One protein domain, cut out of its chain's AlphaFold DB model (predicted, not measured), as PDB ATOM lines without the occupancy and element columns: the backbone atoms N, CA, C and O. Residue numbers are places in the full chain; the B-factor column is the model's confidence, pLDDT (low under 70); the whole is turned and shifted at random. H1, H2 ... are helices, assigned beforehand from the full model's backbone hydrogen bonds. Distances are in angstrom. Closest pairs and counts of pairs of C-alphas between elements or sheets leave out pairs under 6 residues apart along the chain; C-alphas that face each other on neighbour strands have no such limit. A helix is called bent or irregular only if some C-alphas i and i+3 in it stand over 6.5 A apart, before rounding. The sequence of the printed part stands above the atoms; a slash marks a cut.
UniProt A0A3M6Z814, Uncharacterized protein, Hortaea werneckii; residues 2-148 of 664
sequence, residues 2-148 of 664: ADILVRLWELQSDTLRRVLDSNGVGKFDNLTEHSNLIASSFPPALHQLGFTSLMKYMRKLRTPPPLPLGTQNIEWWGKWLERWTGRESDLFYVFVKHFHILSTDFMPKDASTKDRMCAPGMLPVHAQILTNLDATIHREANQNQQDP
ATOM      1  N   ALA A   2      30.624  38.819  32.594       88.56
ATOM      2  CA  ALA A   2      29.325  38.682  31.907       88.56
ATOM      3  C   ALA A   2      28.689  37.273  31.981       88.56
ATOM      4  O   ALA A   2      27.513  37.157  32.310       88.56
ATOM      5  N   ASP A   3      29.476  36.205  31.780       88.94
ATOM      6  CA  ASP A   3      29.005  34.812  31.909       88.94
ATOM      7  C   ASP A   3      28.383  34.504  33.282       88.94
ATOM      8  O   ASP A   3      27.395  33.786  33.367       88.94
ATOM      9  N   ILE A   4      28.928  35.084  34.354       90.62
ATOM     10  CA  ILE A   4      28.452  34.893  35.732       90.62
ATOM     11  C   ILE A   4      27.155  35.669  35.950       90.62
ATOM     12  O   ILE A   4      26.189  35.100  36.443       90.62
ATOM     13  N   LEU A   5      27.107  36.933  35.515       91.81
ATOM     14  CA  LEU A   5      25.918  37.784  35.642       91.81
ATOM     15  C   LEU A   5      24.685  37.165  34.971       91.81
ATOM     16  O   LEU A   5      23.596  37.228  35.532       91.81
ATOM     17  N   VAL A   6      24.859  36.517  33.816       92.38
ATOM     18  CA  VAL A   6      23.777  35.801  33.118       92.38
ATOM     19  C   VAL A   6      23.312  34.556  33.885       92.38
ATOM     20  O   VAL A   6      22.122  34.253  33.917       92.38
ATOM     21  N   ARG A   7      24.231  33.818  34.515       91.88
ATOM     22  CA  ARG A   7      23.903  32.591  35.268       91.88
ATOM     23  C   ARG A   7      23.184  32.866  36.577       91.88
ATOM     24  O   ARG A   7      22.362  32.054  36.982       91.88
ATOM     25  N   LEU A   8      23.478  34.003  37.205       92.19
ATOM     26  CA  LEU A   8      22.830  34.449  38.437       92.19
ATOM     27  C   LEU A   8      21.315  34.680  38.279       92.19
ATOM     28  O   LEU A   8      20.603  34.699  39.273       92.19
ATOM     29  N   TRP A   9      20.797  34.796  37.053       93.50
ATOM     30  CA  TRP A   9      19.351  34.795  36.800       93.50
ATOM     31  C   TRP A   9      18.678  33.420  36.972       93.50
ATOM     32  O   TRP A   9      17.453  33.352  36.958       93.50
ATOM     33  N   GLU A  10      19.446  32.330  37.105       91.44
ATOM     34  CA  GLU A  10      18.950  30.962  37.360       91.44
ATOM     35  C   GLU A  10      17.823  30.519  36.401       91.44
ATOM     36  O   GLU A  10      16.844  29.864  36.772       91.44
ATOM     37  N   LEU A  11      17.982  30.895  35.127       93.50
ATOM     38  CA  LEU A  11      16.977  30.742  34.077       93.50
ATOM     39  C   LEU A  11      16.521  29.292  33.894       93.50
ATOM     40  O   LEU A  11      17.315  28.370  33.680       93.50
ATOM     41  N   GLN A  12      15.202  29.109  33.904       92.62
ATOM     42  CA  GLN A  12      14.586  27.799  33.755       92.62
ATOM     43  C   GLN A  12      14.606  27.328  32.298       92.62
ATOM     44  O   GLN A  12      14.439  28.100  31.351       92.62
ATOM     45  N   SER A  13      14.769  26.013  32.118       92.50
ATOM     46  CA  SER A  13      14.843  25.402  30.784       92.50
ATOM     47  C   SER A  13      13.569  25.592  29.968       92.50
ATOM     48  O   SER A  13      13.643  25.563  28.741       92.50
ATOM     49  N   ASP A  14      12.418  25.730  30.630       93.88
ATOM     50  CA  ASP A  14      11.143  25.945  29.953       93.88
ATOM     51  C   ASP A  14      10.975  27.394  29.485       93.88
ATOM     52  O   ASP A  14      10.577  27.613  28.347       93.88
ATOM     53  N   THR A  15      11.396  28.378  30.287       95.56
ATOM     54  CA  THR A  15      11.427  29.796  29.891       95.56
ATOM     55  C   THR A  15      12.287  29.999  28.644       95.56
ATOM     56  O   THR A  15      11.832  30.582  27.664       95.56
ATOM     57  N   LEU A  16      13.504  29.439  28.630       95.50
ATOM     58  CA  LEU A  16      14.397  29.489  27.465       95.50
ATOM     59  C   LEU A  16      13.781  28.802  26.235       95.50
ATOM     60  O   LEU A  16      13.890  29.318  25.128       95.50
ATOM     61  N   ARG A  17      13.099  27.666  26.426       95.50
ATOM     62  CA  ARG A  17      12.368  26.978  25.353       95.50
ATOM     63  C   ARG A  17      11.225  27.836  24.807       95.50
ATOM     64  O   ARG A  17      11.120  27.966  23.598       95.50
ATOM     65  N   ARG A  18      10.414  28.456  25.669       96.44
ATOM     66  CA  ARG A  18       9.289  29.326  25.282       96.44
ATOM     67  C   ARG A  18       9.741  30.529  24.445       96.44
ATOM     68  O   ARG A  18       9.073  30.845  23.465       96.44
ATOM     69  N   VAL A  19      10.880  31.148  24.777       96.88
ATOM     70  CA  VAL A  19      11.482  32.238  23.976       96.88
ATOM     71  C   VAL A  19      11.996  31.743  22.617       96.88
ATOM     72  O   VAL A  19      11.819  32.421  21.609       96.88
ATOM     73  N   LEU A  20      12.608  30.558  22.556       95.44
ATOM     74  CA  LEU A  20      13.062  29.973  21.287       95.44
ATOM     75  C   LEU A  20      11.883  29.575  20.386       95.44
ATOM     76  O   LEU A  20      11.870  29.932  19.208       95.44
ATOM     77  N   ASP A  21      10.872  28.913  20.958       94.19
ATOM     78  CA  ASP A  21       9.656  28.480  20.264       94.19
ATOM     79  C   ASP A  21       8.902  29.693  19.664       94.19
ATOM     80  O   ASP A  21       8.392  29.603  18.546       94.19
ATOM     81  N   SER A  22       8.859  30.848  20.351       91.75
ATOM     82  CA  SER A  22       8.233  32.074  19.820       91.75
ATOM     83  C   SER A  22       9.027  32.740  18.694       91.75
ATOM     84  O   SER A  22       8.428  33.312  17.790       91.75
ATOM     85  N   ASN A  23      10.353  32.586  18.696       91.75
ATOM     86  CA  ASN A  23      11.265  33.082  17.663       91.75
ATOM     87  C   ASN A  23      11.487  32.073  16.511       91.75
ATOM     88  O   ASN A  23      12.399  32.230  15.697       91.75
ATOM     89  N   GLY A  24      10.668  31.015  16.431       90.62
ATOM     90  CA  GLY A  24      10.719  30.013  15.359       90.62
ATOM     91  C   GLY A  24      11.924  29.065  15.418       90.62
ATOM     92  O   GLY A  24      12.278  28.461  14.401       90.62
ATOM     93  N   VAL A  25      12.577  28.942  16.578       91.19
ATOM     94  CA  VAL A  25      13.723  28.051  16.807       91.19
ATOM     95  C   VAL A  25      13.260  26.805  17.558       91.19
ATOM     96  O   VAL A  25      12.924  26.862  18.739       91.19
ATOM     97  N   GLY A  26      13.266  25.658  16.882       87.88
ATOM     98  CA  GLY A  26      12.838  24.392  17.469       87.88
ATOM     99  C   GLY A  26      13.799  23.857  18.537       87.88
ATOM    100  O   GLY A  26      15.008  24.087  18.507       87.88
ATOM    101  N   LYS A  27      13.278  23.034  19.456       79.81
ATOM    102  CA  LYS A  27      14.050  22.352  20.523       79.81
ATOM    103  C   LYS A  27      15.305  21.606  20.031       79.81
ATOM    104  O   LYS A  27      16.256  21.446  20.803       79.81
ATOM    105  N   PHE A  28      15.283  21.113  18.793       85.56
ATOM    106  CA  PHE A  28      16.361  20.337  18.172       85.56
ATOM    107  C   PHE A  28      17.143  21.114  17.101       85.56
ATOM    108  O   PHE A  28      18.074  20.551  16.525       85.56
ATOM    109  N   ASP A  29      16.813  22.388  16.858       88.69
ATOM    110  CA  ASP A  29      17.542  23.235  15.915       88.69
ATOM    111  C   ASP A  29      19.001  23.403  16.373       88.69
ATOM    112  O   ASP A  29      19.309  23.546  17.565       88.69
ATOM    113  N   ASN A  30      19.913  23.405  15.403       90.50
ATOM    114  CA  ASN A  30      21.326  23.678  15.614       90.50
ATOM    115  C   ASN A  30      21.718  24.919  14.814       90.50
ATOM    116  O   ASN A  30      21.876  24.858  13.600       90.50
ATOM    117  N   LEU A  31      21.905  26.035  15.512       92.56
ATOM    118  CA  LEU A  31      22.223  27.337  14.931       92.56
ATOM    119  C   LEU A  31      23.722  27.663  15.049       92.56
ATOM    120  O   LEU A  31      24.101  28.814  15.236       92.56
ATOM    121  N   THR A  32      24.599  26.655  14.993       92.69
ATOM    122  CA  THR A  32      26.052  26.866  15.153       92.69
ATOM    123  C   THR A  32      26.632  27.796  14.079       92.69
ATOM    124  O   THR A  32      27.456  28.642  14.410       92.69
ATOM    125  N   GLU A  33      26.188  27.697  12.822       90.88
ATOM    126  CA  GLU A  33      26.667  28.567  11.734       90.88
ATOM    127  C   GLU A  33      26.237  30.028  11.940       90.88
ATOM    128  O   GLU A  33      27.095  30.908  12.001       90.88
ATOM    129  N   HIS A  34      24.941  30.262  12.183       91.00
ATOM    130  CA  HIS A  34      24.392  31.566  12.579       91.00
ATOM    131  C   HIS A  34      25.132  32.150  13.793       91.00
ATOM    132  O   HIS A  34      25.579  33.293  13.776       91.00
ATOM    133  N   SER A  35      25.338  31.349  14.843       92.12
ATOM    134  CA  SER A  35      26.036  31.787  16.053       92.12
ATOM    135  C   SER A  35      27.490  32.165  15.801       92.12
ATOM    136  O   SER A  35      27.954  33.114  16.422       92.12
ATOM    137  N   ASN A  36      28.210  31.453  14.932       92.12
ATOM    138  CA  ASN A  36      29.593  31.790  14.594       92.12
ATOM    139  C   ASN A  36      29.662  33.088  13.775       92.12
ATOM    140  O   ASN A  36      30.494  33.946  14.068       92.12
ATOM    141  N   LEU A  37      28.765  33.244  12.792       91.06
ATOM    142  CA  LEU A  37      28.654  34.452  11.973       91.06
ATOM    143  C   LEU A  37      28.356  35.678  12.845       91.06
ATOM    144  O   LEU A  37      29.130  36.632  12.847       91.06
ATOM    145  N   ILE A  38      27.288  35.622  13.644       93.62
ATOM    146  CA  ILE A  38      26.857  36.742  14.487       93.62
ATOM    147  C   ILE A  38      27.865  37.021  15.601       93.62
ATOM    148  O   ILE A  38      28.214  38.176  15.819       93.62
ATOM    149  N   ALA A  39      28.412  35.999  16.273       92.12
ATOM    150  CA  ALA A  39      29.417  36.229  17.313       92.12
ATOM    151  C   ALA A  39      30.654  36.963  16.773       92.12
ATOM    152  O   ALA A  39      31.196  37.796  17.494       92.12
ATOM    153  N   SER A  40      31.069  36.729  15.520       92.06
ATOM    154  CA  SER A  40      32.238  37.399  14.927       92.06
ATOM    155  C   SER A  40      32.141  38.934  14.916       92.06
ATOM    156  O   SER A  40      33.170  39.603  15.001       92.06
ATOM    157  N   SER A  41      30.925  39.491  14.887       93.12
ATOM    158  CA  SER A  41      30.667  40.935  14.939       93.12
ATOM    159  C   SER A  41      30.669  41.515  16.362       93.12
ATOM    160  O   SER A  41      30.757  42.728  16.525       93.12
ATOM    161  N   PHE A  42      30.604  40.675  17.400       94.69
ATOM    162  CA  PHE A  42      30.572  41.091  18.807       94.69
ATOM    163  C   PHE A  42      31.968  41.032  19.463       94.69
ATOM    164  O   PHE A  42      32.835  40.267  19.030       94.69
ATOM    165  N   PRO A  43      32.201  41.763  20.572       93.81
ATOM    166  CA  PRO A  43      33.442  41.669  21.344       93.81
ATOM    167  C   PRO A  43      33.772  40.231  21.815       93.81
ATOM    168  O   PRO A  43      32.898  39.577  22.399       93.81
ATOM    169  N   PRO A  44      35.030  39.749  21.695       91.81
ATOM    170  CA  PRO A  44      35.419  38.372  22.045       91.81
ATOM    171  C   PRO A  44      35.044  37.909  23.459       91.81
ATOM    172  O   PRO A  44      34.701  36.748  23.675       91.81
ATOM    173  N   ALA A  45      35.034  38.823  24.434       89.56
ATOM    174  CA  ALA A  45      34.631  38.529  25.812       89.56
ATOM    175  C   ALA A  45      33.164  38.057  25.946       89.56
ATOM    176  O   ALA A  45      32.817  37.390  26.931       89.56
ATOM    177  N   LEU A  46      32.314  38.393  24.967       92.12
ATOM    178  CA  LEU A  46      30.899  38.036  24.923       92.12
ATOM    179  C   LEU A  46      30.618  36.755  24.130       92.12
ATOM    180  O   LEU A  46      29.599  36.133  24.404       92.12
ATOM    181  N   HIS A  47      31.497  36.306  23.223       92.19
ATOM    182  CA  HIS A  47      31.248  35.163  22.314       92.19
ATOM    183  C   HIS A  47      30.714  33.913  23.024       92.19
ATOM    184  O   HIS A  47      29.821  33.232  22.530       92.19
ATOM    185  N   GLN A  48      31.201  33.654  24.238       89.12
ATOM    186  CA  GLN A  48      30.755  32.548  25.085       89.12
ATOM    187  C   GLN A  48      29.247  32.561  25.426       89.12
ATOM    188  O   GLN A  48      28.705  31.512  25.775       89.12
ATOM    189  N   LEU A  49      28.579  33.716  25.383       91.81
ATOM    190  CA  LEU A  49      27.143  33.877  25.640       91.81
ATOM    191  C   LEU A  49      26.269  33.608  24.403       91.81
ATOM    192  O   LEU A  49      25.046  33.580  24.548       91.81
ATOM    193  N   GLY A  50      26.870  33.417  23.222       91.94
ATOM    194  CA  GLY A  50      26.165  33.090  21.981       91.94
ATOM    195  C   GLY A  50      25.414  31.758  22.062       91.94
ATOM    196  O   GLY A  50      25.844  30.813  22.733       91.94
ATOM    197  N   PHE A  51      24.265  31.690  21.395       94.00
ATOM    198  CA  PHE A  51      23.388  30.522  21.425       94.00
ATOM    199  C   PHE A  51      23.568  29.639  20.184       94.00
ATOM    200  O   PHE A  51      23.321  30.079  19.068       94.00
ATOM    201  N   THR A  52      23.913  28.360  20.388       93.62
ATOM    202  CA  THR A  52      24.002  27.362  19.301       93.62
ATOM    203  C   THR A  52      22.895  26.304  19.351       93.62
ATOM    204  O   THR A  52      22.401  25.885  18.311       93.62
ATOM    205  N   SER A  53      22.549  25.800  20.543       93.75
ATOM    206  CA  SER A  53      21.486  24.801  20.743       93.75
ATOM    207  C   SER A  53      21.091  24.685  22.218       93.75
ATOM    208  O   SER A  53      21.944  24.756  23.112       93.75
ATOM    209  N   LEU A  54      19.803  24.446  22.490       91.94
ATOM    210  CA  LEU A  54      19.238  24.456  23.848       91.94
ATOM    211  C   LEU A  54      19.923  23.451  24.786       91.94
ATOM    212  O   LEU A  54      20.293  23.794  25.907       91.94
ATOM    213  N   MET A  55      20.181  22.227  24.317       90.50
ATOM    214  CA  MET A  55      20.815  21.179  25.131       90.50
ATOM    215  C   MET A  55      22.277  21.475  25.495       90.50
ATOM    216  O   MET A  55      22.756  20.981  26.519       90.50
ATOM    217  N   LYS A  56      23.010  22.234  24.669       91.06
ATOM    218  CA  LYS A  56      24.383  22.676  24.972       91.06
ATOM    219  C   LYS A  56      24.352  23.904  25.884       91.06
ATOM    220  O   LYS A  56      25.083  23.934  26.870       91.06
ATOM    221  N   TYR A  57      23.455  24.852  25.611       91.69
ATOM    222  CA  TYR A  57      23.286  26.072  26.400       91.69
ATOM    223  C   TYR A  57      22.831  25.775  27.836       91.69
ATOM    224  O   TYR A  57      23.457  26.244  28.779       91.69
ATOM    225  N   MET A  58      21.841  24.896  28.033       90.75
ATOM    226  CA  MET A  58      21.387  24.479  29.368       90.75
ATOM    227  C   MET A  58      22.461  23.738  30.167       90.75
ATOM    228  O   MET A  58      22.604  23.969  31.368       90.75
ATOM    229  N   ARG A  59      23.233  22.853  29.517       90.69
ATOM    230  CA  ARG A  59      24.383  22.200  30.161       90.69
ATOM    231  C   ARG A  59      25.434  23.223  30.564       90.69
ATOM    232  O   ARG A  59      25.934  23.131  31.677       90.69
ATOM    233  N   LYS A  60      25.712  24.209  29.703       89.94
ATOM    234  CA  LYS A  60      26.585  25.326  30.053       89.94
ATOM    235  C   LYS A  60      26.033  26.078  31.263       89.94
ATOM    236  O   LYS A  60      26.747  26.140  32.250       89.94
ATOM    237  N   LEU A  61      24.807  26.610  31.224       88.69
ATOM    238  CA  LEU A  61      24.243  27.444  32.300       88.69
ATOM    239  C   LEU A  61      24.252  26.755  33.675       88.69
ATOM    240  O   LEU A  61      24.487  27.423  34.678       88.69
ATOM    241  N   ARG A  62      24.075  25.426  33.715       86.94
ATOM    242  CA  ARG A  62      24.098  24.623  34.950       86.94
ATOM    243  C   ARG A  62      25.490  24.327  35.518       86.94
ATOM    244  O   ARG A  62      25.565  23.945  36.681       86.94
ATOM    245  N   THR A  63      26.582  24.453  34.757       87.44
ATOM    246  CA  THR A  63      27.924  24.287  35.348       87.44
ATOM    247  C   THR A  63      28.306  25.526  36.163       87.44
ATOM    248  O   THR A  63      28.139  26.636  35.658       87.44
ATOM    249  N   PRO A  64      28.841  25.395  37.391       82.38
ATOM    250  CA  PRO A  64      29.332  26.547  38.143       82.38
ATOM    251  C   PRO A  64      30.380  27.329  37.328       82.38
ATOM    252  O   PRO A  64      31.314  26.714  36.803       82.38
ATOM    253  N   PRO A  65      30.243  28.657  37.170       83.69
ATOM    254  CA  PRO A  65      31.205  29.439  36.407       83.69
ATOM    255  C   PRO A  65      32.512  29.616  37.194       83.69
ATOM    256  O   PRO A  65      32.469  29.814  38.410       83.69
ATOM    257  N   PRO A  66      33.680  29.626  36.528       84.06
ATOM    258  CA  PRO A  66      34.928  30.003  37.181       84.06
ATOM    259  C   PRO A  66      34.867  31.480  37.594       84.06
ATOM    260  O   PRO A  66      34.642  32.364  36.761       84.06
ATOM    261  N   LEU A  67      35.066  31.754  38.886       86.75
ATOM    262  CA  LEU A  67      35.101  33.123  39.400       86.75
ATOM    263  C   LEU A  67      36.389  33.832  38.938       86.75
ATOM    264  O   LEU A  67      37.459  33.219  38.975       86.75
ATOM    265  N   PRO A  68      36.345  35.108  38.504       86.44
ATOM    266  CA  PRO A  68      37.525  35.786  37.993       86.44
ATOM    267  C   PRO A  68      38.485  36.138  39.126       86.44
ATOM    268  O   PRO A  68      38.069  36.438  40.252       86.44
ATOM    269  N   LEU A  69      39.778  36.148  38.808       86.75
ATOM    270  CA  LEU A  69      40.826  36.540  39.747       86.75
ATOM    271  C   LEU A  69      40.548  37.951  40.299       86.75
ATOM    272  O   LEU A  69      40.097  38.834  39.574       86.75
ATOM    273  N   GLY A  70      40.773  38.139  41.601       85.38
ATOM    274  CA  GLY A  70      40.497  39.399  42.305       85.38
ATOM    275  C   GLY A  70      39.047  39.610  42.769       85.38
ATOM    276  O   GLY A  70      38.795  40.544  43.519       85.38
ATOM    277  N   THR A  71      38.090  38.741  42.414       87.88
ATOM    278  CA  THR A  71      36.667  38.909  42.802       87.88
ATOM    279  C   THR A  71      36.279  38.242  44.131       87.88
ATOM    280  O   THR A  71      35.101  38.029  44.395       87.88
ATOM    281  N   GLN A  72      37.256  37.929  44.991       84.25
ATOM    282  CA  GLN A  72      37.045  37.206  46.259       84.25
ATOM    283  C   GLN A  72      36.156  37.968  47.257       84.25
ATOM    284  O   GLN A  72      35.423  37.348  48.019       84.25
ATOM    285  N   ASN A  73      36.181  39.303  47.213       87.94
ATOM    286  CA  ASN A  73      35.378  40.171  48.081       87.94
ATOM    287  C   ASN A  73      33.956  40.426  47.538       87.94
ATOM    288  O   ASN A  73      33.201  41.184  48.143       87.94
ATOM    289  N   ILE A  74      33.595  39.862  46.378       88.12
ATOM    290  CA  ILE A  74      32.265  40.030  45.784       88.12
ATOM    291  C   ILE A  74      31.364  38.896  46.273       88.12
ATOM    292  O   ILE A  74      31.538  37.737  45.892       88.12
ATOM    293  N   GLU A  75      30.350  39.240  47.066       89.44
ATOM    294  CA  GLU A  75      29.242  38.338  47.389       89.44
ATOM    295  C   GLU A  75      28.387  38.102  46.136       89.44
ATOM    296  O   GLU A  75      27.373  38.762  45.913       89.44
ATOM    297  N   TRP A  76      28.806  37.174  45.276       87.56
ATOM    298  CA  TRP A  76      28.148  36.891  43.994       87.56
ATOM    299  C   TRP A  76      26.677  36.459  44.124       87.56
ATOM    300  O   TRP A  76      25.881  36.770  43.245       87.56
ATOM    301  N   TRP A  77      26.311  35.827  45.244       90.31
ATOM    302  CA  TRP A  77      24.933  35.472  45.626       90.31
ATOM    303  C   TRP A  77      24.396  36.360  46.770       90.31
ATOM    304  O   TRP A  77      23.560  35.941  47.567       90.31
ATOM    305  N   GLY A  78      24.920  37.583  46.895       88.31
ATOM    306  CA  GLY A  78      24.512  38.558  47.907       88.31
ATOM    307  C   GLY A  78      23.197  39.277  47.577       88.31
ATOM    308  O   GLY A  78      22.606  39.115  46.511       88.31
ATOM    309  N   LYS A  79      22.758  40.157  48.486       85.94
ATOM    310  CA  LYS A  79      21.443  40.840  48.426       85.94
ATOM    311  C   LYS A  79      21.201  41.696  47.173       85.94
ATOM    312  O   LYS A  79      20.061  42.007  46.854       85.94
ATOM    313  N   TRP A  80      22.252  42.081  46.448       90.62
ATOM    314  CA  TRP A  80      22.123  42.807  45.179       90.62
ATOM    315  C   TRP A  80      21.528  41.940  44.052       90.62
ATOM    316  O   TRP A  80      21.096  42.479  43.034       90.62
ATOM    317  N   LEU A  81      21.447  40.618  44.226       91.00
ATOM    318  CA  LEU A  81      20.881  39.716  43.228       91.00
ATOM    319  C   LEU A  81      19.393  39.994  42.942       91.00
ATOM    320  O   LEU A  81      18.989  40.022  41.783       91.00
ATOM    321  N   GLU A  82      18.592  40.309  43.963       88.81
ATOM    322  CA  GLU A  82      17.170  40.680  43.816       88.81
ATOM    323  C   GLU A  82      16.971  41.969  42.986       88.81
ATOM    324  O   GLU A  82      15.919  42.200  42.379       88.81
ATOM    325  N   ARG A  83      18.009  42.810  42.909       90.88
ATOM    326  CA  ARG A  83      18.058  44.008  42.056       90.88
ATOM    327  C   ARG A  83      18.414  43.663  40.614       90.88
ATOM    328  O   ARG A  83      17.804  44.191  39.684       90.88
ATOM    329  N   TRP A  84      19.361  42.744  40.432       94.62
ATOM    330  CA  TRP A  84      19.831  42.273  39.127       94.62
ATOM    331  C   TRP A  84      18.855  41.329  38.407       94.62
ATOM    332  O   TRP A  84      18.828  41.294  37.178       94.62
ATOM    333  N   THR A  85      18.008  40.605  39.142       92.56
ATOM    334  CA  THR A  85      16.880  39.842  38.578       92.56
ATOM    335  C   THR A  85      15.682  40.733  38.226       92.56
ATOM    336  O   THR A  85      14.839  40.329  37.428       92.56
ATOM    337  N   GLY A  86      15.612  41.959  38.762       89.25
ATOM    338  CA  GLY A  86      14.552  42.934  38.478       89.25
ATOM    339  C   GLY A  86      13.356  42.908  39.440       89.25
ATOM    340  O   GLY A  86      12.307  43.473  39.119       89.25
ATOM    341  N   ARG A  87      13.494  42.281  40.617       84.38
ATOM    342  CA  ARG A  87      12.442  42.215  41.648       84.38
ATOM    343  C   ARG A  87      12.420  43.456  42.544       84.38
ATOM    344  O   ARG A  87      11.363  44.057  42.738       84.38
ATOM    345  N   GLU A  88      13.575  43.887  43.049       78.75
ATOM    346  CA  GLU A  88      13.669  45.019  43.989       78.75
ATOM    347  C   GLU A  88      13.926  46.384  43.335       78.75
ATOM    348  O   GLU A  88      13.577  47.407  43.921       78.75
ATOM    349  N   SER A  89      14.511  46.435  42.134       87.62
ATOM    350  CA  SER A  89      14.938  47.696  41.508       87.62
ATOM    351  C   SER A  89      14.739  47.748  39.996       87.62
ATOM    352  O   SER A  89      14.452  46.752  39.337       87.62
ATOM    353  N   ASP A  90      14.963  48.939  39.460       88.94
ATOM    354  CA  ASP A  90      15.080  49.298  38.049       88.94
ATOM    355  C   ASP A  90      16.350  48.778  37.348       88.94
ATOM    356  O   ASP A  90      16.319  48.616  36.132       88.94
ATOM    357  N   LEU A  91      17.427  48.466  38.083       94.38
ATOM    358  CA  LEU A  91      18.735  48.032  37.549       94.38
ATOM    359  C   LEU A  91      18.661  47.071  36.345       94.38
ATOM    360  O   LEU A  91      19.299  47.325  35.324       94.38
ATOM    361  N   PHE A  92      17.884  45.985  36.441       96.38
ATOM    362  CA  PHE A  92      17.707  45.037  35.333       96.38
ATOM    363  C   PHE A  92      17.095  45.693  34.083       96.38
ATOM    364  O   PHE A  92      17.544  45.450  32.969       96.38
ATOM    365  N   TYR A  93      16.095  46.555  34.256       95.88
ATOM    366  CA  TYR A  93      15.354  47.204  33.173       95.88
ATOM    367  C   TYR A  93      16.197  48.296  32.497       95.88
ATOM    368  O   TYR A  93      16.249  48.367  31.269       95.88
ATOM    369  N   VAL A  94      16.951  49.073  33.283       95.25
ATOM    370  CA  VAL A  94      17.959  50.018  32.772       95.25
ATOM    371  C   VAL A  94      19.042  49.274  31.984       95.25
ATOM    372  O   VAL A  94      19.433  49.720  30.904       95.25
ATOM    373  N   PHE A  95      19.488  48.109  32.468       97.00
ATOM    374  CA  PHE A  95      20.391  47.239  31.718       97.00
ATOM    375  C   PHE A  95      19.756  46.735  30.412       97.00
ATOM    376  O   PHE A  95      20.406  46.825  29.377       97.00
ATOM    377  N   VAL A  96      18.496  46.280  30.412       97.31
ATOM    378  CA  VAL A  96      17.789  45.814  29.199       97.31
ATOM    379  C   VAL A  96      17.746  46.891  28.108       97.31
ATOM    380  O   VAL A  96      18.034  46.570  26.953       97.31
ATOM    381  N   LYS A  97      17.438  48.148  28.458       95.75
ATOM    382  CA  LYS A  97      17.450  49.303  27.536       95.75
ATOM    383  C   LYS A  97      18.817  49.455  26.857       95.75
ATOM    384  O   LYS A  97      18.925  49.362  25.635       95.75
ATOM    385  N   HIS A  98      19.876  49.610  27.651       95.56
ATOM    386  CA  HIS A  98      21.233  49.817  27.134       95.56
ATOM    387  C   HIS A  98      21.794  48.582  26.415       95.56
ATOM    388  O   HIS A  98      22.510  48.722  25.426       95.56
ATOM    389  N   PHE A  99      21.441  47.374  26.860       96.12
ATOM    390  CA  PHE A  99      21.818  46.123  26.205       96.12
ATOM    391  C   PHE A  99      21.271  46.047  24.778       96.12
ATOM    392  O   PHE A  99      22.026  45.695  23.876       96.12
ATOM    393  N   HIS A 100      20.002  46.403  24.546       95.94
ATOM    394  CA  HIS A 100      19.432  46.394  23.194       95.94
ATOM    395  C   HIS A 100      20.047  47.482  22.308       95.94
ATOM    396  O   HIS A 100      20.415  47.171  21.180       95.94
ATOM    397  N   ILE A 101      20.233  48.705  22.828       94.75
ATOM    398  CA  ILE A 101      20.902  49.804  22.102       94.75
ATOM    399  C   ILE A 101      22.305  49.382  21.639       94.75
ATOM    400  O   ILE A 101      22.618  49.474  20.458       94.75
ATOM    401  N   LEU A 102      23.131  48.843  22.541       94.50
ATOM    402  CA  LEU A 102      24.488  48.407  22.192       94.50
ATOM    403  C   LEU A 102      24.496  47.151  21.308       94.50
ATOM    404  O   LEU A 102      25.358  47.012  20.446       94.50
ATOM    405  N   SER A 103      23.552  46.223  21.496       93.38
ATOM    406  CA  SER A 103      23.493  44.991  20.696       93.38
ATOM    407  C   SER A 103      23.156  45.255  19.231       93.38
ATOM    408  O   SER A 103      23.560  44.460  18.384       93.38
ATOM    409  N   THR A 104      22.445  46.343  18.911       92.12
ATOM    410  CA  THR A 104      22.162  46.695  17.511       92.12
ATOM    411  C   THR A 104      23.381  47.192  16.748       92.12
ATOM    412  O   THR A 104      23.459  46.942  15.549       92.12
ATOM    413  N   ASP A 105      24.360  47.802  17.419       91.25
ATOM    414  CA  ASP A 105      25.579  48.307  16.769       91.25
ATOM    415  C   ASP A 105      26.494  47.170  16.268       91.25
ATOM    416  O   ASP A 105      27.275  47.356  15.336       91.25
ATOM    417  N   PHE A 106      26.366  45.976  16.859       92.19
ATOM    418  CA  PHE A 106      27.097  44.759  16.482       92.19
ATOM    419  C   PHE A 106      26.270  43.783  15.623       92.19
ATOM    420  O   PHE A 106      26.762  42.712  15.269       92.19
ATOM    421  N   MET A 107      25.015  44.111  15.297       90.69
ATOM    422  CA  MET A 107      24.114  43.236  14.541       90.69
ATOM    423  C   MET A 107      24.154  43.556  13.034       90.69
ATOM    424  O   MET A 107      24.083  44.731  12.662       90.69
ATOM    425  N   PRO A 108      24.182  42.553  12.135       87.56
ATOM    426  CA  PRO A 108      23.913  42.772  10.714       87.56
ATOM    427  C   PRO A 108      22.540  43.423  10.489       87.56
ATOM    428  O   PRO A 108      21.558  43.077  11.148       87.56
ATOM    429  N   LYS A 109      22.451  44.360   9.537       82.12
ATOM    430  CA  LYS A 109      21.215  45.128   9.264       82.12
ATOM    431  C   LYS A 109      20.069  44.265   8.721       82.12
ATOM    432  O   LYS A 109      18.911  44.659   8.796       82.12
ATOM    433  N   ASP A 110      20.414  43.114   8.168       84.06
ATOM    434  CA  ASP A 110      19.570  42.091   7.559       84.06
ATOM    435  C   ASP A 110      19.396  40.842   8.451       84.06
ATOM    436  O   ASP A 110      18.845  39.838   8.004       84.06
ATOM    437  N   ALA A 111      19.819  40.901   9.722       86.50
ATOM    438  CA  ALA A 111      19.742  39.782  10.660       86.50
ATOM    439  C   ALA A 111      18.305  39.256  10.857       86.50
ATOM    440  O   ALA A 111      17.407  39.956  11.353       86.50
ATOM    441  N   SER A 112      18.112  37.974  10.530       90.75
ATOM    442  CA  SER A 112      16.850  37.262  10.730       90.75
ATOM    443  C   SER A 112      16.533  37.074  12.217       90.75
ATOM    444  O   SER A 112      17.403  37.178  13.082       90.75
ATOM    445  N   THR A 113      15.294  36.712  12.544       89.00
ATOM    446  CA  THR A 113      14.888  36.393  13.924       89.00
ATOM    447  C   THR A 113      15.779  35.317  14.569       89.00
ATOM    448  O   THR A 113      16.114  35.421  15.750       89.00
ATOM    449  N   LYS A 114      16.253  34.329  13.792       91.06
ATOM    450  CA  LYS A 114      17.182  33.294  14.285       91.06
ATOM    451  C   LYS A 114      18.577  33.860  14.572       91.06
ATOM    452  O   LYS A 114      19.153  33.537  15.607       91.06
ATOM    453  N   ASP A 115      19.077  34.753  13.717       92.12
ATOM    454  CA  ASP A 115      20.354  35.452  13.925       92.12
ATOM    455  C   ASP A 115      20.326  36.317  15.192       92.12
ATOM    456  O   ASP A 115      21.248  36.262  16.009       92.12
ATOM    457  N   ARG A 116      19.222  37.047  15.409       91.88
ATOM    458  CA  ARG A 116      19.001  37.850  16.624       91.88
ATOM    459  C   ARG A 116      19.069  36.981  17.885       91.88
ATOM    460  O   ARG A 116      19.740  37.361  18.839       91.88
ATOM    461  N   MET A 117      18.441  35.799  17.892       93.81
ATOM    462  CA  MET A 117      18.507  34.858  19.027       93.81
ATOM    463  C   MET A 117      19.904  34.268  19.258       93.81
ATOM    464  O   MET A 117      20.258  33.948  20.395       93.81
ATOM    465  N   CYS A 118      20.710  34.137  18.203       94.00
ATOM    466  CA  CYS A 118      22.101  33.698  18.291       94.00
ATOM    467  C   CYS A 118      23.050  34.750  18.885       94.00
ATOM    468  O   CYS A 118      24.126  34.377  19.369       94.00
ATOM    469  N   ALA A 119      22.669  36.031  18.882       94.81
ATOM    470  CA  ALA A 119      23.516  37.113  19.365       94.81
ATOM    471  C   ALA A 119      23.896  36.951  20.854       94.81
ATOM    472  O   ALA A 119      23.046  36.591  21.681       94.81
ATOM    473  N   PRO A 120      25.163  37.219  21.231       95.19
ATOM    474  CA  PRO A 120      25.654  37.046  22.594       95.19
ATOM    475  C   PRO A 120      24.779  37.684  23.680       95.19
ATOM    476  O   PRO A 120      24.724  38.898  23.837       95.19
ATOM    477  N   GLY A 121      24.132  36.836  24.484       94.25
ATOM    478  CA  GLY A 121      23.304  37.267  25.612       94.25
ATOM    479  C   GLY A 121      21.854  37.635  25.272       94.25
ATOM    480  O   GLY A 121      21.085  37.840  26.206       94.25
ATOM    481  N   MET A 122      21.435  37.645  24.001       95.50
ATOM    482  CA  MET A 122      20.062  38.025  23.626       95.50
ATOM    483  C   MET A 122      19.020  37.073  24.232       95.50
ATOM    484  O   MET A 122      18.148  37.496  24.990       95.50
ATOM    485  N   LEU A 123      19.180  35.764  23.991       96.19
ATOM    486  CA  LEU A 123      18.304  34.722  24.535       96.19
ATOM    487  C   LEU A 123      18.127  34.788  26.071       96.19
ATOM    488  O   LEU A 123      16.981  34.801  26.521       96.19
ATOM    489  N   PRO A 124      19.185  34.817  26.911       96.50
ATOM    490  CA  PRO A 124      18.995  34.878  28.358       96.50
ATOM    491  C   PRO A 124      18.416  36.213  28.844       96.50
ATOM    492  O   PRO A 124      17.671  36.206  29.821       96.50
ATOM    493  N   VAL A 125      18.686  37.339  28.169       97.56
ATOM    494  CA  VAL A 125      18.035  38.622  28.492       97.56
ATOM    495  C   VAL A 125      16.532  38.537  28.236       97.56
ATOM    496  O   VAL A 125      15.740  38.874  29.114       97.56
ATOM    497  N   HIS A 126      16.124  38.020  27.075       97.88
ATOM    498  CA  HIS A 126      14.713  37.816  26.734       97.88
ATOM    499  C   HIS A 126      14.029  36.807  27.659       97.88
ATOM    500  O   HIS A 126      12.898  37.034  28.085       97.88
ATOM    501  N   ALA A 127      14.728  35.742  28.057       97.69
ATOM    502  CA  ALA A 127      14.227  34.800  29.051       97.69
ATOM    503  C   ALA A 127      14.052  35.442  30.437       97.69
ATOM    504  O   ALA A 127      13.063  35.151  31.102       97.69
ATOM    505  N   GLN A 128      14.937  36.349  30.871       97.56
ATOM    506  CA  GLN A 128      14.751  37.064  32.139       97.56
ATOM    507  C   GLN A 128      13.606  38.093  32.072       97.56
ATOM    508  O   GLN A 128      12.862  38.240  33.042       97.56
ATOM    509  N   ILE A 129      13.399  38.748  30.923       98.12
ATOM    510  CA  ILE A 129      12.204  39.579  30.684       98.12
ATOM    511  C   ILE A 129      10.935  38.715  30.774       98.12
ATOM    512  O   ILE A 129       9.990  39.111  31.455       98.12
ATOM    513  N   LEU A 130      10.924  37.521  30.167       97.94
ATOM    514  CA  LEU A 130       9.796  36.585  30.252       97.94
ATOM    515  C   LEU A 130       9.544  36.103  31.688       97.94
ATOM    516  O   LEU A 130       8.399  36.104  32.122       97.94
ATOM    517  N   THR A 131      10.590  35.781  32.455       96.62
ATOM    518  CA  THR A 131      10.472  35.453  33.888       96.62
ATOM    519  C   THR A 131       9.798  36.585  34.669       96.62
ATOM    520  O   THR A 131       8.939  36.321  35.509       96.62
ATOM    521  N   ASN A 132      10.130  37.848  34.382       95.81
ATOM    522  CA  ASN A 132       9.523  39.003  35.050       95.81
ATOM    523  C   ASN A 132       8.086  39.297  34.565       95.81
ATOM    524  O   ASN A 132       7.265  39.775  35.354       95.81
ATOM    525  N   LEU A 133       7.754  38.980  33.305       96.19
ATOM    526  CA  LEU A 133       6.379  38.996  32.780       96.19
ATOM    527  C   LEU A 133       5.520  37.924  33.469       96.19
ATOM    528  O   LEU A 133       4.491  38.255  34.056       96.19
ATOM    529  N   ASP A 134       5.970  36.667  33.470       95.25
ATOM    530  CA  ASP A 134       5.276  35.551  34.124       95.25
ATOM    531  C   ASP A 134       5.106  35.819  35.634       95.25
ATOM    532  O   ASP A 134       4.025  35.615  36.181       95.25
ATOM    533  N   ALA A 135       6.135  36.346  36.313       92.44
ATOM    534  CA  ALA A 135       6.065  36.713  37.731       92.44
ATOM    535  C   ALA A 135       5.125  37.899  38.017       92.44
ATOM    536  O   ALA A 135       4.575  37.986  39.115       92.44
ATOM    537  N   THR A 136       4.926  38.798  37.045       92.00
ATOM    538  CA  THR A 136       3.908  39.856  37.127       92.00
ATOM    539  C   THR A 136       2.511  39.252  37.007       92.00
ATOM    540  O   THR A 136       1.673  39.503  37.866       92.00
ATOM    541  N   ILE A 137       2.275  38.436  35.975       92.38
ATOM    542  CA  ILE A 137       0.956  37.874  35.643       92.38
ATOM    543  C   ILE A 137       0.487  36.869  36.704       92.38
ATOM    544  O   ILE A 137      -0.651  36.935  37.157       92.38
ATOM    545  N   HIS A 138       1.364  35.972  37.158       89.44
ATOM    546  CA  HIS A 138       1.030  34.884  38.086       89.44
ATOM    547  C   HIS A 138       1.310  35.225  39.562       89.44
ATOM    548  O   HIS A 138       1.480  34.335  40.401       89.44
ATOM    549  N   ARG A 139       1.365  36.520  39.905       79.50
ATOM    550  CA  ARG A 139       1.738  37.005  41.243       79.50
ATOM    551  C   ARG A 139       0.871  36.418  42.364       79.50
ATOM    552  O   ARG A 139       1.417  35.952  43.360       79.50
ATOM    553  N   GLU A 140      -0.451  36.410  42.196       62.69
ATOM    554  CA  GLU A 140      -1.387  35.899  43.213       62.69
ATOM    555  C   GLU A 140      -1.362  34.366  43.317       62.69
ATOM    556  O   GLU A 140      -1.406  33.819  44.420       62.69
ATOM    557  N   ALA A 141      -1.202  33.660  42.191       54.06
ATOM    558  CA  ALA A 141      -1.058  32.203  42.174       54.06
ATOM    559  C   ALA A 141       0.169  31.743  42.983       54.06
ATOM    560  O   ALA A 141       0.097  30.753  43.712       54.06
ATOM    561  N   ASN A 142       1.268  32.503  42.921       50.47
ATOM    562  CA  ASN A 142       2.479  32.247  43.703       50.47
ATOM    563  C   ASN A 142       2.325  32.585  45.199       50.47
ATOM    564  O   ASN A 142       2.980  31.955  46.026       50.47
ATOM    565  N   GLN A 143       1.463  33.542  45.566       53.47
ATOM    566  CA  GLN A 143       1.175  33.868  46.971       53.47
ATOM    567  C   GLN A 143       0.259  32.821  47.622       53.47
ATOM    568  O   GLN A 143       0.557  32.338  48.712       53.47
ATOM    569  N   ASN A 144      -0.792  32.378  46.924       46.75
ATOM    570  CA  ASN A 144      -1.718  31.353  47.427       46.75
ATOM    571  C   ASN A 144      -1.068  29.966  47.611       46.75
ATOM    572  O   ASN A 144      -1.599  29.132  48.338       46.75
ATOM    573  N   GLN A 145       0.087  29.704  46.985       47.28
ATOM    574  CA  GLN A 145       0.878  28.492  47.236       47.28
ATOM    575  C   GLN A 145       1.712  28.551  48.528       47.28
ATOM    576  O   GLN A 145       2.235  27.518  48.946       47.28
ATOM    577  N   GLN A 146       1.855  29.722  49.161       43.00
ATOM    578  CA  GLN A 146       2.686  29.907  50.358       43.00
ATOM    579  C   GLN A 146       1.880  29.929  51.671       43.00
ATOM    580  O   GLN A 146       2.426  29.524  52.694       43.00
ATOM    581  N   ASP A 147       0.589  30.293  51.645       35.50
ATOM    582  CA  ASP A 147      -0.300  30.316  52.823       35.50
ATOM    583  C   ASP A 147      -1.528  29.383  52.659       35.50
ATOM    584  O   ASP A 147      -2.569  29.793  52.143       35.50
ATOM    585  N   PRO A 148      -1.470  28.118  53.126       39.09
ATOM    586  CA  PRO A 148      -2.541  27.131  52.929       39.09
ATOM    587  C   PRO A 148      -3.695  27.205  53.954       39.09
ATOM    588  O   PRO A 148      -4.454  26.246  54.088       39.09
TER     589      PRO A 148
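What this domain is: This is residues 2 to 148 of the 664 residues of an uncharacterized protein of Hortaea werneckii (UniProt A0A3M6Z814). A cluster of small helices, mostly crossed where they touch, has two long ones, H9 and H7, slanting past each other and coming close at Val 96 and Val 125; H9 starts near the middle of the domain and runs outward, and H2 crosses it at nearly a right angle. H3, H4 and H8 group at one end of the body, while residues 69 to 75 stick out as a loop and residues 137 to 148, with H10, as a tail. The printed part has 147 residues with ten named helices, H1 to H10 in order, and no named strand: the class is all helix. The whole is compact, with a radius of gyration of the C-alphas of 16.1 A and spans of 50 by 40 by 29 A.

Where its parts are: H1, residues 2 to 7, begins at C-alpha 2 (29.325, 38.682, 31.907). H2 is residues 13 to 22, 14.4 A long, and H3 is residues 32 to 41, 14.8 A. H4, residues 44 to 49, is irregular, with C-alphas 45 and 48 7.2 A apart. H5 is residues 54 to 62, 12.1 A, and H6 is residues 81 to 84. H7, residues 91 to 105, is 21.9 A long and begins at C-alpha 91 (18.735, 48.032, 37.549). H8 is residues 113 to 118. H9, residues 122 to 137, is 22.6 A long. H10, residues 139 to 144, ends at C-alpha 144 (-1.718, 31.353, 47.427).

How they stand to each other: The helix packing is mostly crossed, at tilts that are not shallow. H1 touches H4, the same way at a shallow tilt of 12 degrees; the closest C-alphas, of Asp 3 and Leu 49, are 6.6 A apart. H2 touches H9 about perpendicular, at 78 degrees, with the C-alphas of Leu 16 and Ala 127 closest at 5.5 A. H2 only just touches H5, with 3 pairs of C-alphas within 8 A, the closest Ser 13 and Met 58 at 6.8 A. H3 touches H8 at 77 degrees, closest at the C-alphas of Ser 35 and Cys 118, 4.9 A. H6 and H7 touch only at the corner, H7 with residues 91 to 92 alone; the C-alphas of Trp 84 and Phe 92 are closest, at 5.2 A. H7 and H9 are close but not clearly touching, with the C-alphas of Val 96 and Val 125 closest at 7.2 A. H3 and H7 are apart. Every O i to N i+4 pair is within hydrogen-bond range in H1, H2, H8, H9 and H10; the counts are 5 of 6 in H3, 4 of 5 in H5, 10 of 11 in H7 and 0 of 2 in H4, where 2 of 3 O i to N i+3 pairs are, and H6 is too short for an i+4 pair.

The domain as a whole: The C-alphas of Lys 109 and Pro 148, the two farthest apart, are 52.9 A from each other. The printed part has no cut. The link from H5 to H6, 18 residues, is long. H10 touches no helix and meets H9 only through their link. The mean pLDDT of the printed part is 88.8, and residues 140 to 148 are under 70.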